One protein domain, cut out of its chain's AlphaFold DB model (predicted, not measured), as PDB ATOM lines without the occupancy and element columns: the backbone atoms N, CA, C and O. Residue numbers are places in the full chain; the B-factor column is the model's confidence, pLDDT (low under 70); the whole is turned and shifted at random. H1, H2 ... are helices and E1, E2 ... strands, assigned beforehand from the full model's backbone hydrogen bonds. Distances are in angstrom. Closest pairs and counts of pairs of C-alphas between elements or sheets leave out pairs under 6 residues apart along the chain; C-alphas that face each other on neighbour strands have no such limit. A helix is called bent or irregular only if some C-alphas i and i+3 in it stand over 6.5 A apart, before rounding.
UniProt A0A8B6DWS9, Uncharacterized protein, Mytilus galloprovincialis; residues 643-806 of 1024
ATOM      1  N   GLY A 643      49.118  35.716  60.203       95.75
ATOM      2  CA  GLY A 643      48.399  36.986  60.256       95.75
ATOM      3  C   GLY A 643      46.929  36.814  60.636       95.75
ATOM      4  O   GLY A 643      46.260  35.890  60.176       95.75
ATOM      5  N   LEU A 644      46.416  37.738  61.446       96.38
ATOM      6  CA  LEU A 644      44.995  37.862  61.766       96.38
ATOM      7  C   LEU A 644      44.485  39.225  61.290       96.38
ATOM      8  O   LEU A 644      44.997  40.259  61.720       96.38
ATOM      9  N   ILE A 645      43.481  39.224  60.416       97.00
ATOM     10  CA  ILE A 645      42.865  40.421  59.840       97.00
ATOM     11  C   ILE A 645      41.536  40.698  60.553       97.00
ATOM     12  O   ILE A 645      40.651  39.843  60.611       97.00
ATOM     13  N   LEU A 646      41.381  41.914  61.075       96.56
ATOM     14  CA  LEU A 646      40.118  42.458  61.569       96.56
ATOM     15  C   LEU A 646      39.701  43.600  60.636       96.56
ATOM     16  O   LEU A 646      40.463  44.548  60.459       96.56
ATOM     17  N   THR A 647      38.511  43.542  60.047       96.69
ATOM     18  CA  THR A 647      37.998  44.559  59.110       96.69
ATOM     19  C   THR A 647      37.124  45.597  59.816       96.69
ATOM     20  O   THR A 647      36.513  45.308  60.842       96.69
ATOM     21  N   GLN A 648      37.093  46.839  59.315       94.69
ATOM     22  CA  GLN A 648      36.249  47.898  59.888       94.69
ATOM     23  C   GLN A 648      34.755  47.633  59.660       94.69
ATOM     24  O   GLN A 648      33.953  47.947  60.535       94.69
ATOM     25  N   ASP A 649      34.387  47.068  58.508       92.56
ATOM     26  CA  ASP A 649      33.037  46.553  58.280       92.56
ATOM     27  C   ASP A 649      33.004  45.034  58.513       92.56
ATOM     28  O   ASP A 649      34.018  44.344  58.358       92.56
ATOM     29  N   LEU A 650      31.836  44.529  58.904       86.81
ATOM     30  CA  LEU A 650      31.587  43.103  59.107       86.81
ATOM     31  C   LEU A 650      31.279  42.413  57.772       86.81
ATOM     32  O   LEU A 650      31.678  41.273  57.547       86.81
ATOM     33  N   GLU A 651      30.639  43.139  56.855       88.88
ATOM     34  CA  GLU A 651      30.269  42.680  55.513       88.88
ATOM     35  C   GLU A 651      31.413  42.929  54.511       88.88
ATOM     36  O   GLU A 651      31.279  43.647  53.518       88.88
ATOM     37  N   CYS A 652      32.593  42.358  54.782       90.50
ATOM     38  CA  CYS A 652      33.736  42.459  53.875       90.50
ATOM     39  C   CYS A 652      33.571  41.509  52.674       90.50
ATOM     40  O   CYS A 652      33.638  40.291  52.832       90.50
ATOM     41  N   SER A 653      33.376  42.065  51.475       93.75
ATOM     42  CA  SER A 653      33.211  41.292  50.237       93.75
ATOM     43  C   SER A 653      34.472  40.517  49.842       93.75
ATOM     44  O   SER A 653      35.590  40.973  50.079       93.75
ATOM     45  N   ASP A 654      34.313  39.369  49.177       92.50
ATOM     46  CA  ASP A 654      35.432  38.475  48.836       92.50
ATOM     47  C   ASP A 654      36.534  39.165  48.021       92.50
ATOM     48  O   ASP A 654      37.719  38.970  48.286       92.50
ATOM     49  N   THR A 655      36.173  40.053  47.090       95.44
ATOM     50  CA  THR A 655      37.131  40.881  46.337       95.44
ATOM     51  C   THR A 655      38.007  41.730  47.263       95.44
ATOM     52  O   THR A 655      39.220  41.813  47.068       95.44
ATOM     53  N   LEU A 656      37.405  42.334  48.292       95.25
ATOM     54  CA  LEU A 656      38.086  43.178  49.273       95.25
ATOM     55  C   LEU A 656      38.892  42.337  50.279       95.25
ATOM     56  O   LEU A 656      39.985  42.746  50.675       95.25
ATOM     57  N   ARG A 657      38.414  41.132  50.626       94.69
ATOM     58  CA  ARG A 657      39.172  40.132  51.398       94.69
ATOM     59  C   ARG A 657      40.437  39.703  50.645       94.69
ATOM     60  O   ARG A 657      41.521  39.741  51.219       94.69
ATOM     61  N   ILE A 658      40.327  39.391  49.352       94.81
ATOM     62  CA  ILE A 658      41.455  39.021  48.479       94.81
ATOM     63  C   ILE A 658      42.458  40.178  48.332       94.81
ATOM     64  O   ILE A 658      43.668  39.951  48.361       94.81
ATOM     65  N   GLU A 659      41.997  41.423  48.183       97.31
ATOM     66  CA  GLU A 659      42.893  42.587  48.100       97.31
ATOM     67  C   GLU A 659      43.622  42.846  49.433       97.31
ATOM     68  O   GLU A 659      44.833  43.083  49.437       97.31
ATOM     69  N   LEU A 660      42.932  42.692  50.571       97.00
ATOM     70  CA  LEU A 660      43.544  42.733  51.903       97.00
ATOM     71  C   LEU A 660      44.569  41.616  52.126       97.00
ATOM     72  O   LEU A 660      45.640  41.892  52.663       97.00
ATOM     73  N   MET A 661      44.277  40.380  51.706       95.75
ATOM     74  CA  MET A 661      45.226  39.266  51.798       95.75
ATOM     75  C   MET A 661      46.475  39.553  50.963       95.75
ATOM     76  O   MET A 661      47.582  39.484  51.489       95.75
ATOM     77  N   LYS A 662      46.323  39.996  49.709       96.50
ATOM     78  CA  LYS A 662      47.453  40.386  48.847       96.50
ATOM     79  C   LYS A 662      48.294  41.510  49.454       96.50
ATOM     80  O   LYS A 662      49.522  41.426  49.425       96.50
ATOM     81  N   GLN A 663      47.663  42.526  50.049       96.94
ATOM     82  CA  GLN A 663      48.394  43.584  50.748       96.94
ATOM     83  C   GLN A 663      49.108  43.049  52.001       96.94
ATOM     84  O   GLN A 663      50.264  43.397  52.223       96.94
ATOM     85  N   ALA A 664      48.477  42.174  52.789       95.44
ATOM     86  CA  ALA A 664      49.079  41.556  53.972       95.44
ATOM     87  C   ALA A 664      50.290  40.664  53.633       95.44
ATOM     88  O   ALA A 664      51.318  40.755  54.309       95.44
ATOM     89  N   VAL A 665      50.195  39.860  52.566       95.06
ATOM     90  CA  VAL A 665      51.303  39.048  52.031       95.06
ATOM     91  C   VAL A 665      52.472  39.949  51.626       95.06
ATOM     92  O   VAL A 665      53.592  39.752  52.093       95.06
ATOM     93  N   HIS A 666      52.209  40.978  50.813       95.75
ATOM     94  CA  HIS A 666      53.232  41.912  50.331       95.75
ATOM     95  C   HIS A 666      53.902  42.707  51.464       95.75
ATOM     96  O   HIS A 666      55.112  42.912  51.453       95.75
ATOM     97  N   GLU A 667      53.126  43.187  52.436       94.12
ATOM     98  CA  GLU A 667      53.608  44.091  53.489       94.12
ATOM     99  C   GLU A 667      54.376  43.390  54.616       94.12
ATOM    100  O   GLU A 667      55.158  44.047  55.302       94.12
ATOM    101  N   LEU A 668      54.147  42.088  54.840       89.94
ATOM    102  CA  LEU A 668      54.712  41.351  55.980       89.94
ATOM    103  C   LEU A 668      55.449  40.051  55.618       89.94
ATOM    104  O   LEU A 668      56.001  39.418  56.518       89.94
ATOM    105  N   ASN A 669      55.456  39.631  54.348       92.44
ATOM    106  CA  ASN A 669      55.999  38.339  53.898       92.44
ATOM    107  C   ASN A 669      55.394  37.119  54.639       92.44
ATOM    108  O   ASN A 669      56.027  36.073  54.793       92.44
ATOM    109  N   ILE A 670      54.153  37.255  55.115       91.69
ATOM    110  CA  ILE A 670      53.343  36.142  55.618       91.69
ATOM    111  C   ILE A 670      52.717  35.476  54.394       91.69
ATOM    112  O   ILE A 670      52.169  36.168  53.542       91.69
ATOM    113  N   LYS A 671      52.798  34.147  54.277       89.44
ATOM    114  CA  LYS A 671      52.167  33.444  53.155       89.44
ATOM    115  C   LYS A 671      50.636  33.567  53.197       89.44
ATOM    116  O   LYS A 671      50.052  33.675  54.273       89.44
ATOM    117  N   GLU A 672      49.995  33.477  52.034       90.62
ATOM    118  CA  GLU A 672      48.534  33.569  51.893       90.62
ATOM    119  C   GLU A 672      47.796  32.459  52.670       90.62
ATOM    120  O   GLU A 672      46.787  32.741  53.309       90.62
ATOM    121  N   ASP A 673      48.375  31.249  52.749       85.25
ATOM    122  CA  ASP A 673      47.899  30.123  53.577       85.25
ATOM    123  C   ASP A 673      48.009  30.359  55.092       85.25
ATOM    124  O   ASP A 673      47.710  29.462  55.864       85.25
ATOM    125  N   LYS A 674      48.472  31.527  55.550       90.31
ATOM    126  CA  LYS A 674      48.651  31.840  56.979       90.31
ATOM    127  C   LYS A 674      47.928  33.113  57.401       90.31
ATOM    128  O   LYS A 674      48.341  33.751  58.371       90.31
ATOM    129  N   LEU A 675      46.876  33.496  56.679       93.62
ATOM    130  CA  LEU A 675      46.043  34.665  56.961       93.62
ATOM    131  C   LEU A 675      44.602  34.241  57.273       93.62
ATOM    132  O   LEU A 675      43.924  33.688  56.413       93.62
ATOM    133  N   ALA A 676      44.112  34.565  58.472       93.19
ATOM    134  CA  ALA A 676      42.704  34.389  58.845       93.19
ATOM    135  C   ALA A 676      41.994  35.733  59.031       93.19
ATOM    136  O   ALA A 676      42.607  36.716  59.455       93.19
ATOM    137  N   PHE A 677      40.680  35.758  58.795       94.06
ATOM    138  CA  PHE A 677      39.819  36.870  59.193       94.06
ATOM    139  C   PHE A 677      39.159  36.542  60.533       94.06
ATOM    140  O   PHE A 677      38.535  35.498  60.701       94.06
ATOM    141  N   TRP A 678      39.265  37.457  61.496       93.00
ATOM    142  CA  TRP A 678      38.750  37.277  62.861       93.00
ATOM    143  C   TRP A 678      37.235  37.008  62.916       93.00
ATOM    144  O   TRP A 678      36.752  36.330  63.822       93.00
ATOM    145  N   LEU A 679      36.492  37.510  61.926       84.06
ATOM    146  CA  LEU A 679      35.037  37.384  61.839       84.06
ATOM    147  C   LEU A 679      34.566  35.972  61.466       84.06
ATOM    148  O   LEU A 679      33.510  35.555  61.930       84.06
ATOM    149  N   ASP A 680      35.359  35.199  60.719       78.00
ATOM    150  CA  ASP A 680      34.987  33.826  60.337       78.00
ATOM    151  C   ASP A 680      34.872  32.904  61.569       78.00
ATOM    152  O   ASP A 680      34.163  31.897  61.557       78.00
ATOM    153  N   ALA A 681      35.551  33.266  62.663       59.41
ATOM    154  CA  ALA A 681      35.589  32.507  63.906       59.41
ATOM    155  C   ALA A 681      34.430  32.810  64.883       59.41
ATOM    156  O   ALA A 681      34.291  32.084  65.878       59.41
ATOM    157  N   PHE A 682      33.599  33.838  64.634       71.31
ATOM    158  CA  PHE A 682      32.500  34.223  65.533       71.31
ATOM    159  C   PHE A 682      31.250  34.773  64.827       71.31
ATOM    160  O   PHE A 682      31.301  35.730  64.061       71.31
ATOM    161  N   LYS A 683      30.076  34.278  65.239       71.25
ATOM    162  CA  LYS A 683      28.770  34.845  64.867       71.25
ATOM    163  C   LYS A 683      28.397  36.037  65.757       71.25
ATOM    164  O   LYS A 683      27.551  35.927  66.638       71.25
ATOM    165  N   LEU A 684      29.048  37.181  65.555       74.94
ATOM    166  CA  LEU A 684      28.836  38.379  66.381       74.94
ATOM    167  C   LEU A 684      27.668  39.240  65.884       74.94
ATOM    168  O   LEU A 684      27.847  40.402  65.529       74.94
ATOM    169  N   GLU A 685      26.454  38.690  65.946       78.62
ATOM    170  CA  GLU A 685      25.182  39.339  65.561       78.62
ATOM    171  C   GLU A 685      24.860  40.634  66.348       78.62
ATOM    172  O   GLU A 685      23.853  41.295  66.100       78.62
ATOM    173  N   HIS A 686      25.679  40.996  67.340       77.69
ATOM    174  CA  HIS A 686      25.508  42.176  68.196       77.69
ATOM    175  C   HIS A 686      26.636  43.207  68.057       77.69
ATOM    176  O   HIS A 686      26.570  44.275  68.670       77.69
ATOM    177  N   LEU A 687      27.674  42.918  67.267       84.25
ATOM    178  CA  LEU A 687      28.696  43.908  66.948       84.25
ATOM    179  C   LEU A 687      28.152  44.810  65.830       84.25
ATOM    180  O   LEU A 687      27.631  44.322  64.833       84.25
ATOM    181  N   GLN A 688      28.245  46.130  65.990       88.44
ATOM    182  CA  GLN A 688      27.929  47.082  64.917       88.44
ATOM    183  C   GLN A 688      29.250  47.585  64.317       88.44
ATOM    184  O   GLN A 688      30.228  47.750  65.048       88.44
ATOM    185  N   LYS A 689      29.312  47.847  63.009       91.50
ATOM    186  CA  LYS A 689      30.548  48.292  62.329       91.50
ATOM    187  C   LYS A 689      31.136  49.584  62.903       91.50
ATOM    188  O   LYS A 689      32.347  49.784  62.904       91.50
ATOM    189  N   GLU A 690      30.299  50.434  63.487       92.19
ATOM    190  CA  GLU A 690      30.712  51.655  64.177       92.19
ATOM    191  C   GLU A 690      31.484  51.375  65.487       92.19
ATOM    192  O   GLU A 690      32.200  52.257  65.962       92.19
ATOM    193  N   ILE A 691      31.398  50.157  66.045       92.56
ATOM    194  CA  ILE A 691      32.222  49.686  67.175       92.56
ATOM    195  C   ILE A 691      33.651  49.360  66.724       92.56
ATOM    196  O   ILE A 691      34.596  49.627  67.468       92.56
ATOM    197  N   MET A 692      33.832  48.783  65.529       95.06
ATOM    198  CA  MET A 692      35.104  48.170  65.117       95.06
ATOM    199  C   MET A 692      36.343  49.073  65.259       95.06
ATOM    200  O   MET A 692      37.354  48.568  65.753       95.06
ATOM    201  N   PRO A 693      36.312  50.386  64.940       96.25
ATOM    202  CA  PRO A 693      37.454  51.274  65.182       96.25
ATOM    203  C   PRO A 693      37.916  51.287  66.649       96.25
ATOM    204  O   PRO A 693      39.118  51.300  66.916       96.25
ATOM    205  N   HIS A 694      36.977  51.237  67.601       95.75
ATOM    206  CA  HIS A 694      37.259  51.248  69.043       95.75
ATOM    207  C   HIS A 694      37.819  49.911  69.509       95.75
ATOM    208  O   HIS A 694      38.874  49.890  70.132       95.75
ATOM    209  N   LEU A 695      37.200  48.795  69.110       95.75
ATOM    210  CA  LEU A 695      37.722  47.456  69.402       95.75
ATOM    211  C   LEU A 695      39.161  47.284  68.879       95.75
ATOM    212  O   LEU A 695      40.028  46.782  69.592       95.75
ATOM    213  N   MET A 696      39.441  47.760  67.660       97.31
ATOM    214  CA  MET A 696      40.795  47.772  67.100       97.31
ATOM    215  C   MET A 696      41.752  48.671  67.896       97.31
ATOM    216  O   MET A 696      42.881  48.260  68.166       97.31
ATOM    217  N   ASN A 697      41.330  49.879  68.295       97.31
ATOM    218  CA  ASN A 697      42.127  50.757  69.159       97.31
ATOM    219  C   ASN A 697      42.470  50.090  70.495       97.31
ATOM    220  O   ASN A 697      43.627  50.153  70.907       97.31
ATOM    221  N   ASP A 698      41.501  49.443  71.141       96.12
ATOM    222  CA  ASP A 698      41.656  48.837  72.465       96.12
ATOM    223  C   ASP A 698      42.604  47.632  72.400       96.12
ATOM    224  O   ASP A 698      43.507  47.505  73.226       96.12
ATOM    225  N   ILE A 699      42.498  46.819  71.341       96.81
ATOM    226  CA  ILE A 699      43.508  45.821  70.956       96.81
ATOM    227  C   ILE A 699      44.897  46.478  70.852       96.81
ATOM    228  O   ILE A 699      45.857  45.998  71.455       96.81
ATOM    229  N   GLY A 700      45.007  47.613  70.156       97.19
ATOM    230  CA  GLY A 700      46.243  48.395  70.064       97.19
ATOM    231  C   GLY A 700      46.772  48.892  71.417       97.19
ATOM    232  O   GLY A 700      47.981  48.851  71.648       97.19
ATOM    233  N   GLN A 701      45.904  49.336  72.329       96.56
ATOM    234  CA  GLN A 701      46.297  49.785  73.671       96.56
ATOM    235  C   GLN A 701      46.823  48.622  74.523       96.56
ATOM    236  O   GLN A 701      47.885  48.744  75.130       96.56
ATOM    237  N   ILE A 702      46.140  47.472  74.507       96.00
ATOM    238  CA  ILE A 702      46.572  46.240  75.190       96.00
ATOM    239  C   ILE A 702      47.961  45.804  74.682       96.00
ATOM    240  O   ILE A 702      48.849  45.497  75.479       96.00
ATOM    241  N   LEU A 703      48.193  45.872  73.365       95.56
ATOM    242  CA  LEU A 703      49.502  45.620  72.744       95.56
ATOM    243  C   LEU A 703      50.587  46.621  73.180       95.56
ATOM    244  O   LEU A 703      51.731  46.229  73.410       95.56
ATOM    245  N   CYS A 704      50.248  47.906  73.298       95.44
ATOM    246  CA  CYS A 704      51.181  48.957  73.718       95.44
ATOM    247  C   CYS A 704      51.582  48.820  75.201       95.44
ATOM    248  O   CYS A 704      52.735  49.070  75.567       95.44
ATOM    249  N   ASN A 705      50.649  48.382  76.050       94.69
ATOM    250  CA  ASN A 705      50.885  48.150  77.474       94.69
ATOM    251  C   ASN A 705      51.832  46.959  77.701       94.69
ATOM    252  O   ASN A 705      52.808  47.100  78.440       94.69
ATOM    253  N   GLY A 706      51.642  45.850  76.977       85.56
ATOM    254  CA  GLY A 706      52.590  44.729  76.900       85.56
ATOM    255  C   GLY A 706      52.775  43.919  78.196       85.56
ATOM    256  O   GLY A 706      52.070  44.113  79.181       85.56
ATOM    257  N   GLY A 707      53.733  42.984  78.186       65.94
ATOM    258  CA  GLY A 707      53.985  42.082  79.318       65.94
ATOM    259  C   GLY A 707      52.826  41.104  79.540       65.94
ATOM    260  O   GLY A 707      52.494  40.323  78.649       65.94
ATOM    261  N   ASP A 708      52.182  41.182  80.706       75.62
ATOM    262  CA  ASP A 708      51.071  40.304  81.119       75.62
ATOM    263  C   ASP A 708      49.828  40.391  80.205       75.62
ATOM    264  O   ASP A 708      48.972  39.495  80.172       75.62
ATOM    265  N   ASP A 709      49.727  41.471  79.428       84.31
ATOM    266  CA  ASP A 709      48.561  41.817  78.618       84.31
ATOM    267  C   ASP A 709      48.343  40.904  77.397       84.31
ATOM    268  O   ASP A 709      47.231  40.870  76.863       84.31
ATOM    269  N   GLN A 710      49.311  40.042  77.055       88.50
ATOM    270  CA  GLN A 710      49.122  38.891  76.150       88.50
ATOM    271  C   GLN A 710      47.888  38.055  76.534       88.50
ATOM    272  O   GLN A 710      47.089  37.656  75.685       88.50
ATOM    273  N   SER A 711      47.664  37.835  77.838       89.75
ATOM    274  CA  SER A 711      46.493  37.085  78.302       89.75
ATOM    275  C   SER A 711      45.183  37.863  78.132       89.75
ATOM    276  O   SER A 711      44.127  37.241  78.019       89.75
ATOM    277  N   LYS A 712      45.222  39.204  78.109       94.44
ATOM    278  CA  LYS A 712      44.044  40.046  77.857       94.44
ATOM    279  C   LYS A 712      43.675  40.037  76.377       94.44
ATOM    280  O   LYS A 712      42.513  39.791  76.077       94.44
ATOM    281  N   ILE A 713      44.638  40.229  75.468       95.12
ATOM    282  CA  ILE A 713      44.375  40.194  74.019       95.12
ATOM    283  C   ILE A 713      43.943  38.801  73.552       95.12
ATOM    284  O   ILE A 713      42.950  38.697  72.837       95.12
ATOM    285  N   ALA A 714      44.577  37.729  74.043       93.69
ATOM    286  CA  ALA A 714      44.114  36.372  73.767       93.69
ATOM    287  C   ALA A 714      42.663  36.175  74.231       93.69
ATOM    288  O   ALA A 714      41.835  35.702  73.462       93.69
ATOM    289  N   LYS A 715      42.299  36.607  75.447       93.56
ATOM    290  CA  LYS A 715      40.909  36.533  75.932       93.56
ATOM    291  C   LYS A 715      39.942  37.379  75.099       93.56
ATOM    292  O   LYS A 715      38.874  36.883  74.768       93.56
ATOM    293  N   LEU A 716      40.305  38.610  74.742       94.44
ATOM    294  CA  LEU A 716      39.465  39.510  73.942       94.44
ATOM    295  C   LEU A 716      39.202  38.960  72.529       94.44
ATOM    296  O   LEU A 716      38.090  39.081  72.029       94.44
ATOM    297  N   LEU A 717      40.204  38.321  71.917       93.88
ATOM    298  CA  LEU A 717      40.106  37.749  70.572       93.88
ATOM    299  C   LEU A 717      39.541  36.319  70.529       93.88
ATOM    300  O   LEU A 717      39.218  35.865  69.438       93.88
ATOM    301  N   THR A 718      39.435  35.599  71.656       91.69
ATOM    302  CA  THR A 718      39.029  34.169  71.681       91.69
ATOM    303  C   THR A 718      37.798  33.848  72.537       91.69
ATOM    304  O   THR A 718      37.185  32.800  72.332       91.69
ATOM    305  N   SER A 719      37.412  34.720  73.478       91.94
ATOM    306  CA  SER A 719      36.300  34.501  74.415       91.94
ATOM    307  C   SER A 719      35.167  35.496  74.172       91.94
ATOM    308  O   SER A 719      35.293  36.693  74.434       91.94
ATOM    309  N   GLU A 720      34.026  34.969  73.732       89.19
ATOM    310  CA  GLU A 720      32.815  35.749  73.466       89.19
ATOM    311  C   GLU A 720      32.328  36.488  74.724       89.19
ATOM    312  O   GLU A 720      32.107  37.692  74.671       89.19
ATOM    313  N   ASP A 721      32.306  35.826  75.892       87.31
ATOM    314  CA  ASP A 721      32.012  36.444  77.200       87.31
ATOM    315  C   ASP A 721      32.866  37.689  77.486       87.31
ATOM    316  O   ASP A 721      32.430  38.630  78.159       87.31
ATOM    317  N   LYS A 722      34.124  37.694  77.024       89.81
ATOM    318  CA  LYS A 722      35.056  38.800  77.259       89.81
ATOM    319  C   LYS A 722      34.794  39.963  76.317       89.81
ATOM    320  O   LYS A 722      34.825  41.098  76.791       89.81
ATOM    321  N   LEU A 723      34.451  39.694  75.060       89.38
ATOM    322  CA  LEU A 723      33.980  40.717  74.131       89.38
ATOM    323  C   LEU A 723      32.620  41.295  74.571       89.38
ATOM    324  O   LEU A 723      32.486  42.512  74.688       89.38
ATOM    325  N   HIS A 724      31.661  40.441  74.945       86.69
ATOM    326  CA  HIS A 724      30.376  40.834  75.541       86.69
ATOM    327  C   HIS A 724      30.560  41.687  76.800       86.69
ATOM    328  O   HIS A 724      29.819  42.644  76.999       86.69
ATOM    329  N   SER A 725      31.587  41.423  77.619       89.12
ATOM    330  CA  SER A 725      31.892  42.272  78.782       89.12
ATOM    331  C   SER A 725      32.408  43.681  78.438       89.12
ATOM    332  O   SER A 725      32.378  44.541  79.314       89.12
ATOM    333  N   GLN A 726      32.818  43.936  77.188       88.81
ATOM    334  CA  GLN A 726      33.163  45.274  76.677       88.81
ATOM    335  C   GLN A 726      32.005  45.951  75.919       88.81
ATOM    336  O   GLN A 726      31.975  47.179  75.829       88.81
ATOM    337  N   LEU A 727      31.009  45.197  75.428       86.19
ATOM    338  CA  LEU A 727      29.848  45.767  74.726       86.19
ATOM    339  C   LEU A 727      29.123  46.898  75.486       86.19
ATOM    340  O   LEU A 727      28.700  47.829  74.810       86.19
ATOM    341  N   PRO A 728      29.001  46.924  76.832       85.81
ATOM    342  CA  PRO A 728      28.416  48.072  77.534       85.81
ATOM    343  C   PRO A 728      29.164  49.394  77.296       85.81
ATOM    344  O   PRO A 728      28.529  50.438  77.163       85.81
ATOM    345  N   HIS A 729      30.497  49.353  77.182       87.69
ATOM    346  CA  HIS A 729      31.317  50.524  76.863       87.69
ATOM    347  C   HIS A 729      31.081  50.974  75.413       87.69
ATOM    348  O   HIS A 729      30.790  52.141  75.152       87.69
ATOM    349  N   TYR A 730      31.091  50.029  74.469       90.81
ATOM    350  CA  TYR A 730      30.814  50.317  73.060       90.81
ATOM    351  C   TYR A 730      29.358  50.747  72.801       90.81
ATOM    352  O   TYR A 730      29.107  51.566  71.923       90.81
ATOM    353  N   SER A 731      28.395  50.275  73.594       86.62
ATOM    354  CA  SER A 731      26.986  50.681  73.524       86.62
ATOM    355  C   SER A 731      26.802  52.157  73.877       86.62
ATOM    356  O   SER A 731      25.974  52.830  73.261       86.62
ATOM    357  N   TYR A 732      27.584  52.687  74.825       91.38
ATOM    358  CA  TYR A 732      27.611  54.123  75.101       91.38
ATOM    359  C   TYR A 732      28.141  54.903  73.888       91.38
ATOM    360  O   TYR A 732      27.481  55.836  73.429       91.38
ATOM    361  N   VAL A 733      29.253  54.462  73.290       91.19
ATOM    362  CA  VAL A 733      29.817  55.068  72.067       91.19
ATOM    363  C   VAL A 733      28.825  55.030  70.895       91.19
ATOM    364  O   VAL A 733      28.676  56.023  70.188       91.19
ATOM    365  N   LEU A 734      28.079  53.935  70.721       91.31
ATOM    366  CA  LEU A 734      27.007  53.833  69.725       91.31
ATOM    367  C   LEU A 734      25.841  54.789  70.002       91.31
ATOM    368  O   LEU A 734      25.291  55.356  69.060       91.31
ATOM    369  N   SER A 735      25.450  54.970  71.266       93.12
ATOM    370  CA  SER A 735      24.407  55.938  71.635       93.12
ATOM    371  C   SER A 735      24.847  57.374  71.337       93.12
ATOM    372  O   SER A 735      24.072  58.149  70.778       93.12
ATOM    373  N   LEU A 736      26.124  57.683  71.586       92.69
ATOM    374  CA  LEU A 736      26.740  58.957  71.243       92.69
ATOM    375  C   LEU A 736      26.749  59.154  69.718       92.69
ATOM    376  O   LEU A 736      26.180  60.126  69.230       92.69
ATOM    377  N   TYR A 737      27.272  58.200  68.944       94.94
ATOM    378  CA  TYR A 737      27.284  58.268  67.476       94.94
ATOM    379  C   TYR A 737      25.893  58.403  66.835       94.94
ATOM    380  O   TYR A 737      25.768  59.086  65.824       94.94
ATOM    381  N   LYS A 738      24.837  57.829  67.427       94.44
ATOM    382  CA  LYS A 738      23.445  58.002  66.961       94.44
ATOM    383  C   LYS A 738      22.888  59.415  67.198       94.44
ATOM    384  O   LYS A 738      21.895  59.772  66.575       94.44
ATOM    385  N   SER A 739      23.526  60.215  68.057       95.62
ATOM    386  CA  SER A 739      23.168  61.617  68.338       95.62
ATOM    387  C   SER A 739      24.003  62.651  67.562       95.62
ATOM    388  O   SER A 739      23.730  63.845  67.644       95.62
ATOM    389  N   MET A 740      25.025  62.211  66.819       96.00
ATOM    390  CA  MET A 740      26.027  63.077  66.188       96.00
ATOM    391  C   MET A 740      25.896  63.115  64.663       96.00
ATOM    392  O   MET A 740      25.484  62.141  64.034       96.00
ATOM    393  N   ASP A 741      26.321  64.222  64.048       97.06
ATOM    394  CA  ASP A 741      26.420  64.293  62.589       97.06
ATOM    395  C   ASP A 741      27.469  63.311  62.028       97.06
ATOM    396  O   ASP A 741      28.525  63.068  62.623       97.06
ATOM    397  N   LYS A 742      27.201  62.789  60.825       94.75
ATOM    398  CA  LYS A 742      28.027  61.796  60.128       94.75
ATOM    399  C   LYS A 742      29.458  62.279  59.868       94.75
ATOM    400  O   LYS A 742      30.379  61.464  59.945       94.75
ATOM    401  N   ALA A 743      29.682  63.567  59.599       95.56
ATOM    402  CA  ALA A 743      31.032  64.109  59.436       95.56
ATOM    403  C   ALA A 743      31.791  64.154  60.773       95.56
ATOM    404  O   ALA A 743      32.995  63.886  60.808       95.56
ATOM    405  N   MET A 744      31.094  64.414  61.884       96.12
ATOM    406  CA  MET A 744      31.688  64.401  63.221       96.12
ATOM    407  C   MET A 744      31.994  62.971  63.694       96.12
ATOM    408  O   MET A 744      33.094  62.722  64.187       96.12
ATOM    409  N   VAL A 745      31.090  62.011  63.454       95.06
ATOM    410  CA  VAL A 745      31.338  60.573  63.687       95.06
ATOM    411  C   VAL A 745      32.551  60.098  62.885       95.06
ATOM    412  O   VAL A 745      33.450  59.478  63.454       95.06
ATOM    413  N   LYS A 746      32.637  60.449  61.593       94.56
ATOM    414  CA  LYS A 746      33.804  60.125  60.759       94.56
ATOM    415  C   LYS A 746      35.094  60.737  61.316       94.56
ATOM    416  O   LYS A 746      36.075  60.021  61.471       94.56
ATOM    417  N   SER A 747      35.078  62.017  61.692       96.50
ATOM    418  CA  SER A 747      36.230  62.692  62.310       96.50
ATOM    419  C   SER A 747      36.688  62.004  63.606       96.50
ATOM    420  O   SER A 747      37.888  61.853  63.846       96.50
ATOM    421  N   MET A 748      35.758  61.505  64.430       95.88
ATOM    422  CA  MET A 748      36.111  60.686  65.595       95.88
ATOM    423  C   MET A 748      36.746  59.350  65.190       95.88
ATOM    424  O   MET A 748      37.780  58.992  65.749       95.88
ATOM    425  N   GLN A 749      36.187  58.634  64.212       95.31
ATOM    426  CA  GLN A 749      36.756  57.369  63.724       95.31
ATOM    427  C   GLN A 749      38.162  57.562  63.126       95.31
ATOM    428  O   GLN A 749      39.072  56.804  63.458       95.31
ATOM    429  N   ASP A 750      38.383  58.614  62.333       95.75
ATOM    430  CA  ASP A 750      39.696  58.965  61.775       95.75
ATOM    431  C   ASP A 750      40.730  59.257  62.885       95.75
ATOM    432  O   ASP A 750      41.887  58.831  62.795       95.75
ATOM    433  N   ASN A 751      40.318  59.912  63.980       96.56
ATOM    434  CA  ASN A 751      41.166  60.122  65.159       96.56
ATOM    435  C   ASN A 751      41.445  58.822  65.939       96.56
ATOM    436  O   ASN A 751      42.577  58.610  66.377       96.56
ATOM    437  N   VAL A 752      40.471  57.915  66.057       97.00
ATOM    438  CA  VAL A 752      40.663  56.584  66.663       97.00
ATOM    439  C   VAL A 752      41.651  55.747  65.837       97.00
ATOM    440  O   VAL A 752      42.590  55.176  66.392       97.00
ATOM    441  N   PHE A 753      41.547  55.757  64.504       97.62
ATOM    442  CA  PHE A 753      42.525  55.103  63.624       97.62
ATOM    443  C   PHE A 753      43.914  55.756  63.668       97.62
ATOM    444  O   PHE A 753      44.931  55.064  63.564       97.62
ATOM    445  N   LYS A 754      43.998  57.079  63.860       97.56
ATOM    446  CA  LYS A 754      45.267  57.781  64.118       97.56
ATOM    447  C   LYS A 754      45.902  57.314  65.433       97.56
ATOM    448  O   LYS A 754      47.096  57.013  65.437       97.56
ATOM    449  N   GLN A 755      45.121  57.183  66.507       97.50
ATOM    450  CA  GLN A 755      45.612  56.671  67.788       97.50
ATOM    451  C   GLN A 755      46.045  55.200  67.689       97.50
ATOM    452  O   GLN A 755      47.121  54.849  68.164       97.50
ATOM    453  N   LEU A 756      45.288  54.358  66.981       97.44
ATOM    454  CA  LEU A 756      45.662  52.969  66.710       97.44
ATOM    455  C   LEU A 756      47.023  52.854  66.001       97.44
ATOM    456  O   LEU A 756      47.863  52.062  66.427       97.44
ATOM    457  N   ARG A 757      47.292  53.671  64.970       97.88
ATOM    458  CA  ARG A 757      48.611  53.697  64.300       97.88
ATOM    459  C   ARG A 757      49.750  54.025  65.279       97.88
ATOM    460  O   ARG A 757      50.812  53.406  65.197       97.88
ATOM    461  N   ILE A 758      49.528  54.942  66.225       97.56
ATOM    462  CA  ILE A 758      50.497  55.275  67.286       97.56
ATOM    463  C   ILE A 758      50.689  54.076  68.230       97.56
ATOM    464  O   ILE A 758      51.823  53.655  68.457       97.56
ATOM    465  N   ASN A 759      49.596  53.476  68.711       97.31
ATOM    466  CA  ASN A 759      49.625  52.335  69.631       97.31
ATOM    467  C   ASN A 759      50.387  51.133  69.033       97.31
ATOM    468  O   ASN A 759      51.258  50.572  69.694       97.31
ATOM    469  N   LEU A 760      50.127  50.780  67.766       96.75
ATOM    470  CA  LEU A 760      50.818  49.689  67.056       96.75
ATOM    471  C   LEU A 760      52.307  49.977  66.832       96.75
ATOM    472  O   LEU A 760      53.136  49.069  66.938       96.75
ATOM    473  N   THR A 761      52.658  51.235  66.549       96.81
ATOM    474  CA  THR A 761      54.058  51.665  66.405       96.81
ATOM    475  C   THR A 761      54.802  51.518  67.732       96.81
ATOM    476  O   THR A 761      55.906  50.975  67.768       96.81
ATOM    477  N   ASN A 762      54.185  51.948  68.833       96.50
ATOM    478  CA  ASN A 762      54.759  51.854  70.175       96.50
ATOM    479  C   ASN A 762      54.878  50.397  70.647       96.50
ATOM    480  O   ASN A 762      55.936  50.008  71.140       96.50
ATOM    481  N   ALA A 763      53.848  49.574  70.424       95.56
ATOM    482  CA  ALA A 763      53.884  48.139  70.693       95.56
ATOM    483  C   ALA A 763      55.021  47.446  69.923       95.56
ATOM    484  O   ALA A 763      55.827  46.728  70.511       95.56
ATOM    485  N   SER A 764      55.137  47.712  68.619       95.62
ATOM    486  CA  SER A 764      56.158  47.088  67.767       95.62
ATOM    487  C   SER A 764      57.582  47.495  68.170       95.62
ATOM    488  O   SER A 764      58.470  46.645  68.241       95.62
ATOM    489  N   LYS A 765      57.793  48.771  68.538       95.69
ATOM    490  CA  LYS A 765      59.051  49.240  69.149       95.69
ATOM    491  C   LYS A 765      59.351  48.506  70.461       95.69
ATOM    492  O   LYS A 765      60.457  48.006  70.630       95.69
ATOM    493  N   LYS A 766      58.365  48.393  71.360       94.06
ATOM    494  CA  LYS A 766      58.498  47.726  72.668       94.06
ATOM    495  C   LYS A 766      58.803  46.226  72.556       94.06
ATOM    496  O   LYS A 766      59.471  45.674  73.423       94.06
ATOM    497  N   CYS A 767      58.325  45.574  71.499       91.31
ATOM    498  CA  CYS A 767      58.497  44.139  71.258       91.31
ATOM    499  C   CYS A 767      59.781  43.786  70.474       91.31
ATOM    500  O   CYS A 767      60.152  42.611  70.372       91.31
ATOM    501  N   GLY A 768      60.449  44.782  69.880       95.06
ATOM    502  CA  GLY A 768      61.586  44.572  68.978       95.06
ATOM    503  C   GLY A 768      61.214  43.868  67.665       95.06
ATOM    504  O   GLY A 768      62.067  43.253  67.035       95.06
ATOM    505  N   CYS A 769      59.937  43.890  67.277       93.25
ATOM    506  CA  CYS A 769      59.430  43.383  66.000       93.25
ATOM    507  C   CYS A 769      58.019  43.928  65.742       93.25
ATOM    508  O   CYS A 769      57.295  44.252  66.682       93.25
ATOM    509  N   THR A 770      57.595  43.974  64.479       95.38
ATOM    510  CA  THR A 770      56.210  44.299  64.109       95.38
ATOM    511  C   THR A 770      55.233  43.355  64.817       95.38
ATOM    512  O   THR A 770      55.360  42.140  64.686       95.38
ATOM    513  N   ILE A 771      54.259  43.895  65.562       94.88
ATOM    514  CA  ILE A 771      53.122  43.107  66.091       94.88
ATOM    515  C   ILE A 771      51.845  43.355  65.278       94.88
ATOM    516  O   ILE A 771      50.943  42.524  65.260       94.88
ATOM    517  N   GLY A 772      51.748  44.476  64.564       96.00
ATOM    518  CA  GLY A 772      50.619  44.724  63.678       96.00
ATOM    519  C   GLY A 772      50.736  46.017  62.887       96.00
ATOM    520  O   GLY A 772      51.567  46.878  63.182       96.00
ATOM    521  N   LYS A 773      49.886  46.141  61.870       97.38
ATOM    522  CA  LYS A 773      49.827  47.258  60.927       97.38
ATOM    523  C   LYS A 773      48.364  47.566  60.604       97.38
ATOM    524  O   LYS A 773      47.543  46.659  60.497       97.38
ATOM    525  N   LEU A 774      48.032  48.847  60.457       97.88
ATOM    526  CA  LEU A 774      46.720  49.260  59.962       97.88
ATOM    527  C   LEU A 774      46.788  49.357  58.436       97.88
ATOM    528  O   LEU A 774      47.462  50.245  57.909       97.88
ATOM    529  N   LEU A 775      46.115  48.435  57.753       97.75
ATOM    530  CA  LEU A 775      45.884  48.474  56.313       97.75
ATOM    531  C   LEU A 775      44.707  49.407  55.992       97.75
ATOM    532  O   LEU A 775      43.807  49.603  56.814       97.75
ATOM    533  N   THR A 776      44.698  49.951  54.778       96.88
ATOM    534  CA  THR A 776      43.581  50.737  54.242       96.88
ATOM    535  C   THR A 776      43.415  50.387  52.763       96.88
ATOM    536  O   THR A 776      44.302  50.680  51.963       96.88
ATOM    537  N   VAL A 777      42.287  49.770  52.406       97.06
ATOM    538  CA  VAL A 777      41.974  49.270  51.055       97.06
ATOM    539  C   VAL A 777      40.575  49.746  50.670       97.06
ATOM    540  O   VAL A 777      39.643  49.609  51.457       97.06
ATOM    541  N   GLN A 778      40.422  50.361  49.493       94.25
ATOM    542  CA  GLN A 778      39.144  50.918  49.001       94.25
ATOM    543  C   GLN A 778      38.385  51.806  50.026       94.25
ATOM    544  O   GLN A 778      37.158  51.863  50.041       94.25
ATOM    545  N   ASN A 779      39.120  52.550  50.865       93.44
ATOM    546  CA  ASN A 779      38.649  53.344  52.021       93.44
ATOM    547  C   ASN A 779      38.196  52.555  53.267       93.44
ATOM    548  O   ASN A 779      37.947  53.180  54.297       93.44
ATOM    549  N   MET A 780      38.139  51.222  53.233       95.31
ATOM    550  CA  MET A 780      37.964  50.412  54.439       95.31
ATOM    551  C   MET A 780      39.308  50.258  55.163       95.31
ATOM    552  O   MET A 780      40.323  49.927  54.546       95.31
ATOM    553  N   ASN A 781      39.330  50.472  56.479       97.44
ATOM    554  CA  ASN A 781      40.497  50.154  57.300       97.44
ATOM    555  C   ASN A 781      40.439  48.697  57.782       97.44
ATOM    556  O   ASN A 781      39.361  48.164  58.052       97.44
ATOM    557  N   ALA A 782      41.599  48.059  57.930       97.81
ATOM    558  CA  ALA A 782      41.705  46.729  58.518       97.81
ATOM    559  C   ALA A 782      42.951  46.616  59.404       97.81
ATOM    560  O   ALA A 782      44.062  46.958  58.994       97.81
ATOM    561  N   LEU A 783      42.771  46.136  60.630       97.88
ATOM    562  CA  LEU A 783      43.857  45.851  61.556       97.88
ATOM    563  C   LEU A 783      44.430  44.464  61.245       97.88
ATOM    564  O   LEU A 783      43.758  43.456  61.441       97.88
ATOM    565  N   LEU A 784      45.679  44.428  60.792       97.62
ATOM    566  CA  LEU A 784      46.454  43.212  60.580       97.62
ATOM    567  C   LEU A 784      47.381  42.994  61.782       97.62
ATOM    568  O   LEU A 784      48.246  43.826  62.056       97.62
ATOM    569  N   LEU A 785      47.202  41.884  62.497       97.12
ATOM    570  CA  LEU A 785      48.033  41.462  63.627       97.12
ATOM    571  C   LEU A 785      48.958  40.314  63.219       97.12
ATOM    572  O   LEU A 785      48.524  39.383  62.545       97.12
ATOM    573  N   ILE A 786      50.207  40.350  63.679       96.50
ATOM    574  CA  ILE A 786      51.180  39.264  63.537       96.50
ATOM    575  C   ILE A 786      51.096  38.387  64.779       96.50
ATOM    576  O   ILE A 786      51.580  38.749  65.854       96.50
ATOM    577  N   VAL A 787      50.479  37.221  64.628       95.25
ATOM    578  CA  VAL A 787      50.336  36.239  65.697       95.25
ATOM    579  C   VAL A 787      51.536  35.296  65.643       95.25
ATOM    580  O   VAL A 787      51.612  34.375  64.833       95.25
ATOM    581  N   ASN A 788      52.513  35.592  66.493       93.50
ATOM    582  CA  ASN A 788      53.720  34.806  66.735       93.50
ATOM    583  C   ASN A 788      53.844  34.503  68.238       93.50
ATOM    584  O   ASN A 788      53.004  34.925  69.033       93.50
ATOM    585  N   ASP A 789      54.912  33.828  68.654       91.25
ATOM    586  CA  ASP A 789      55.088  33.408  70.053       91.25
ATOM    587  C   ASP A 789      55.277  34.583  71.032       91.25
ATOM    588  O   ASP A 789      55.025  34.435  72.224       91.25
ATOM    589  N   LYS A 790      55.628  35.788  70.549       91.19
ATOM    590  CA  LYS A 790      55.650  37.008  71.377       91.19
ATOM    591  C   LYS A 790      54.264  37.632  71.587       91.19
ATOM    592  O   LYS A 790      54.101  38.419  72.520       91.19
ATOM    593  N   LEU A 791      53.280  37.324  70.741       92.31
ATOM    594  CA  LEU A 791      51.887  37.754  70.917       92.31
ATOM    595  C   LEU A 791      51.034  36.666  71.585       92.31
ATOM    596  O   LEU A 791      50.213  36.957  72.453       92.31
ATOM    597  N   ASP A 792      51.244  35.414  71.188       93.31
ATOM    598  CA  ASP A 792      50.424  34.262  71.549       93.31
ATOM    599  C   ASP A 792      51.285  33.063  72.008       93.31
ATOM    600  O   ASP A 792      51.234  31.995  71.390       93.31
ATOM    601  N   PRO A 793      52.067  33.188  73.104       89.31
ATOM    602  CA  PRO A 793      52.988  32.144  73.591       89.31
ATOM    603  C   PRO A 793      52.299  30.854  74.068       89.31
ATOM    604  O   PRO A 793      52.956  29.923  74.521       89.31
ATOM    605  N   ARG A 794      50.963  30.806  74.035       84.88
ATOM    606  CA  ARG A 794      50.151  29.634  74.395       84.88
ATOM    607  C   ARG A 794      49.323  29.102  73.224       84.88
ATOM    608  O   ARG A 794      48.476  28.243  73.447       84.88
ATOM    609  N   GLY A 795      49.515  29.644  72.019       87.12
ATOM    610  CA  GLY A 795      48.764  29.265  70.822       87.12
ATOM    611  C   GLY A 795      47.250  29.494  70.917       87.12
ATOM    612  O   GLY A 795      46.517  28.905  70.137       87.12
ATOM    613  N   LEU A 796      46.746  30.289  71.867       88.19
ATOM    614  CA  LEU A 796      45.309  30.453  72.122       88.19
ATOM    615  C   LEU A 796      44.602  31.179  70.976       88.19
ATOM    616  O   LEU A 796      43.496  30.795  70.596       88.19
ATOM    617  N   ILE A 797      45.233  32.221  70.427       91.75
ATOM    618  CA  ILE A 797      44.705  32.954  69.272       91.75
ATOM    619  C   ILE A 797      44.794  32.050  68.040       91.75
ATOM    620  O   ILE A 797      43.802  31.900  67.330       91.75
ATOM    621  N   ARG A 798      45.935  31.382  67.829       89.06
ATOM    622  CA  ARG A 798      46.136  30.443  66.711       89.06
ATOM    623  C   ARG A 798      45.126  29.288  66.731       89.06
ATOM    624  O   ARG A 798      44.397  29.134  65.757       89.06
ATOM    625  N   MET A 799      44.960  28.598  67.862       81.56
ATOM    626  CA  MET A 799      44.017  27.478  68.038       81.56
ATOM    627  C   MET A 799      42.545  27.830  67.792       81.56
ATOM    628  O   MET A 799      41.724  26.940  67.571       81.56
ATOM    629  N   LYS A 800      42.179  29.113  67.876       83.44
ATOM    630  CA  LYS A 800      40.791  29.569  67.745       83.44
ATOM    631  C   LYS A 800      40.516  30.285  66.419       83.44
ATOM    632  O   LYS A 800      39.406  30.153  65.913       83.44
ATOM    633  N   MET A 801      41.487  31.031  65.883       80.88
ATOM    634  CA  MET A 801      41.358  31.840  64.656       80.88
ATOM    635  C   MET A 801      41.875  31.140  63.401       80.88
ATOM    636  O   MET A 801      41.386  31.401  62.309       80.88
ATOM    637  N   LEU A 802      42.875  30.275  63.557       74.50
ATOM    638  CA  LEU A 802      43.574  29.576  62.481       74.50
ATOM    639  C   LEU A 802      43.454  28.058  62.698       74.50
ATOM    640  O   LEU A 802      44.470  27.363  62.740       74.50
ATOM    641  N   PRO A 803      42.226  27.522  62.865       57.88
ATOM    642  CA  PRO A 803      42.032  26.136  63.277       57.88
ATOM    643  C   PRO A 803      42.556  25.140  62.233       57.88
ATOM    644  O   PRO A 803      42.949  24.039  62.592       57.88
ATOM    645  N   GLU A 804      42.619  25.534  60.959       56.28
ATOM    646  CA  GLU A 804      43.226  24.774  59.853       56.28
ATOM    647  C   GLU A 804      44.748  24.571  60.009       56.28
ATOM    648  O   GLU A 804      45.329  23.721  59.343       56.28
ATOM    649  N   HIS A 805      45.391  25.292  60.935       52.47
ATOM    650  CA  HIS A 805      46.830  25.219  61.220       52.47
ATOM    651  C   HIS A 805      47.142  24.733  62.641       52.47
ATOM    652  O   HIS A 805      48.297  24.771  63.065       52.47
ATOM    653  N   THR A 806      46.127  24.294  63.391       52.06
ATOM    654  CA  THR A 806      46.267  23.804  64.768       52.06
ATOM    655  C   THR A 806      45.464  22.524  64.954       52.06
ATOM    656  O   THR A 806      44.301  22.558  65.355       52.06
TER     657      THR A 806
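Overview. This is residues 643 to 806 of the 1024 residues of an uncharacterized protein of Mytilus galloprovincialis (UniProt A0A8B6DWS9). A small, strongly twisted sheet of four strands lies between helices, with H1 over one face and H3 and the long H7 side by side over the other. H4 folds back along H3 as a helical hairpin, H8 packs on H4, and H6 and H7 make a V whose tip, residues 738 to 744, sticks out. The printed part has 164 residues, with eight named helices and four named strands in the order E1 H1 E2 H2 H3 H4 H5 H6 H7 E3 E4 H8. The mixed sheet runs E2 E1 E4 E3, and the class is mixed, helices and strands. The whole is compact, with a radius of gyration of the C-alphas of 15.2 A and spans of 43 by 35 by 32 A.

Arrangement. E1, residues 643 to 647, is an inner strand of the sheet. After H1, residues 654 to 668, comes the edge strand E2, residues 675 to 677, the parallel neighbour of E1 at 29 degrees, with N 645 and O 676 2.8 A apart. E1, H1 and E2 form a strand-helix-strand unit, two parallel neighbour strands with a helix between, and its crossover is right-handed. H2, residues 678 to 681, only grazes the sheet with residues 678 to 679. H3, residues 692 to 705, forms a helical hairpin with H4, residues 707 to 718: they touch at a shallow tilt of 25 degrees, opposite ways, closest at the C-alphas of Ile 702 and Asp 709, 5.9 A apart. H5, residues 720 to 724, and H4 touch only at the corner. H6, residues 727 to 739, is close to H3 but not clearly touching, with the C-alphas of His 694 and Tyr 730 closest at 7.7 A. H7, residues 742 to 767, touches H3 at a shallow tilt of 26 degrees, the same way, with the C-alphas of Cys 704 and Ala 763 closest at 4.1 A. E3, residues 772 to 777, and E4, residues 780 to 787, form an antiparallel hairpin at 153 degrees, with N 775 and O 782 2.8 A apart. E4 is also antiparallel to E1 at 155 degrees, with N 644 and O 785 2.9 A apart. The sheet is the inner one of three layers, with helices on both faces: H3 and H7 on the same face, at heights over the sheet of 10.3 A and 9.8 A, and H1 on the opposite face. H7 lies over E3 and runs along the strands, at 14 degrees to E3 on the local plane. H8, residues 796 to 801, only grazes the sheet; it touches H4 at a shallow tilt of 29 degrees, the same way, with the C-alphas of Ala 714 and Ile 797 closest at 5.7 A. Every O i to N i+4 pair is within hydrogen-bond range in H1, H3, H5, H6, H7 and H8; H4 has 6 of 8, and H2 is too short for such a pair.

Along the chain. E1 begins at C-alpha 643, (48.399, 36.986, 60.256). H1 is 20.8 A long, H3 20.0 A, H4 18.6 A and H6 18.3 A. H4 is irregular, but only just: C-alphas 707 and 710 are 6.6 A apart. H7 measures 36.9 A, from C-alpha 742 at (28.027, 61.796, 60.128) to C-alpha 767. E3 is 16.0 A long and E4 21.9 A. H8 ends at C-alpha 801, (41.358, 31.840, 64.656).

Size, cuts and confidence. The two C-alphas farthest apart are those of Asp 741 and Thr 806, 45.1 A. The printed part has no cut and no long link. Mean pLDDT of the printed part is 91.1; residues 681, 707 and 803 to 806 are under 70.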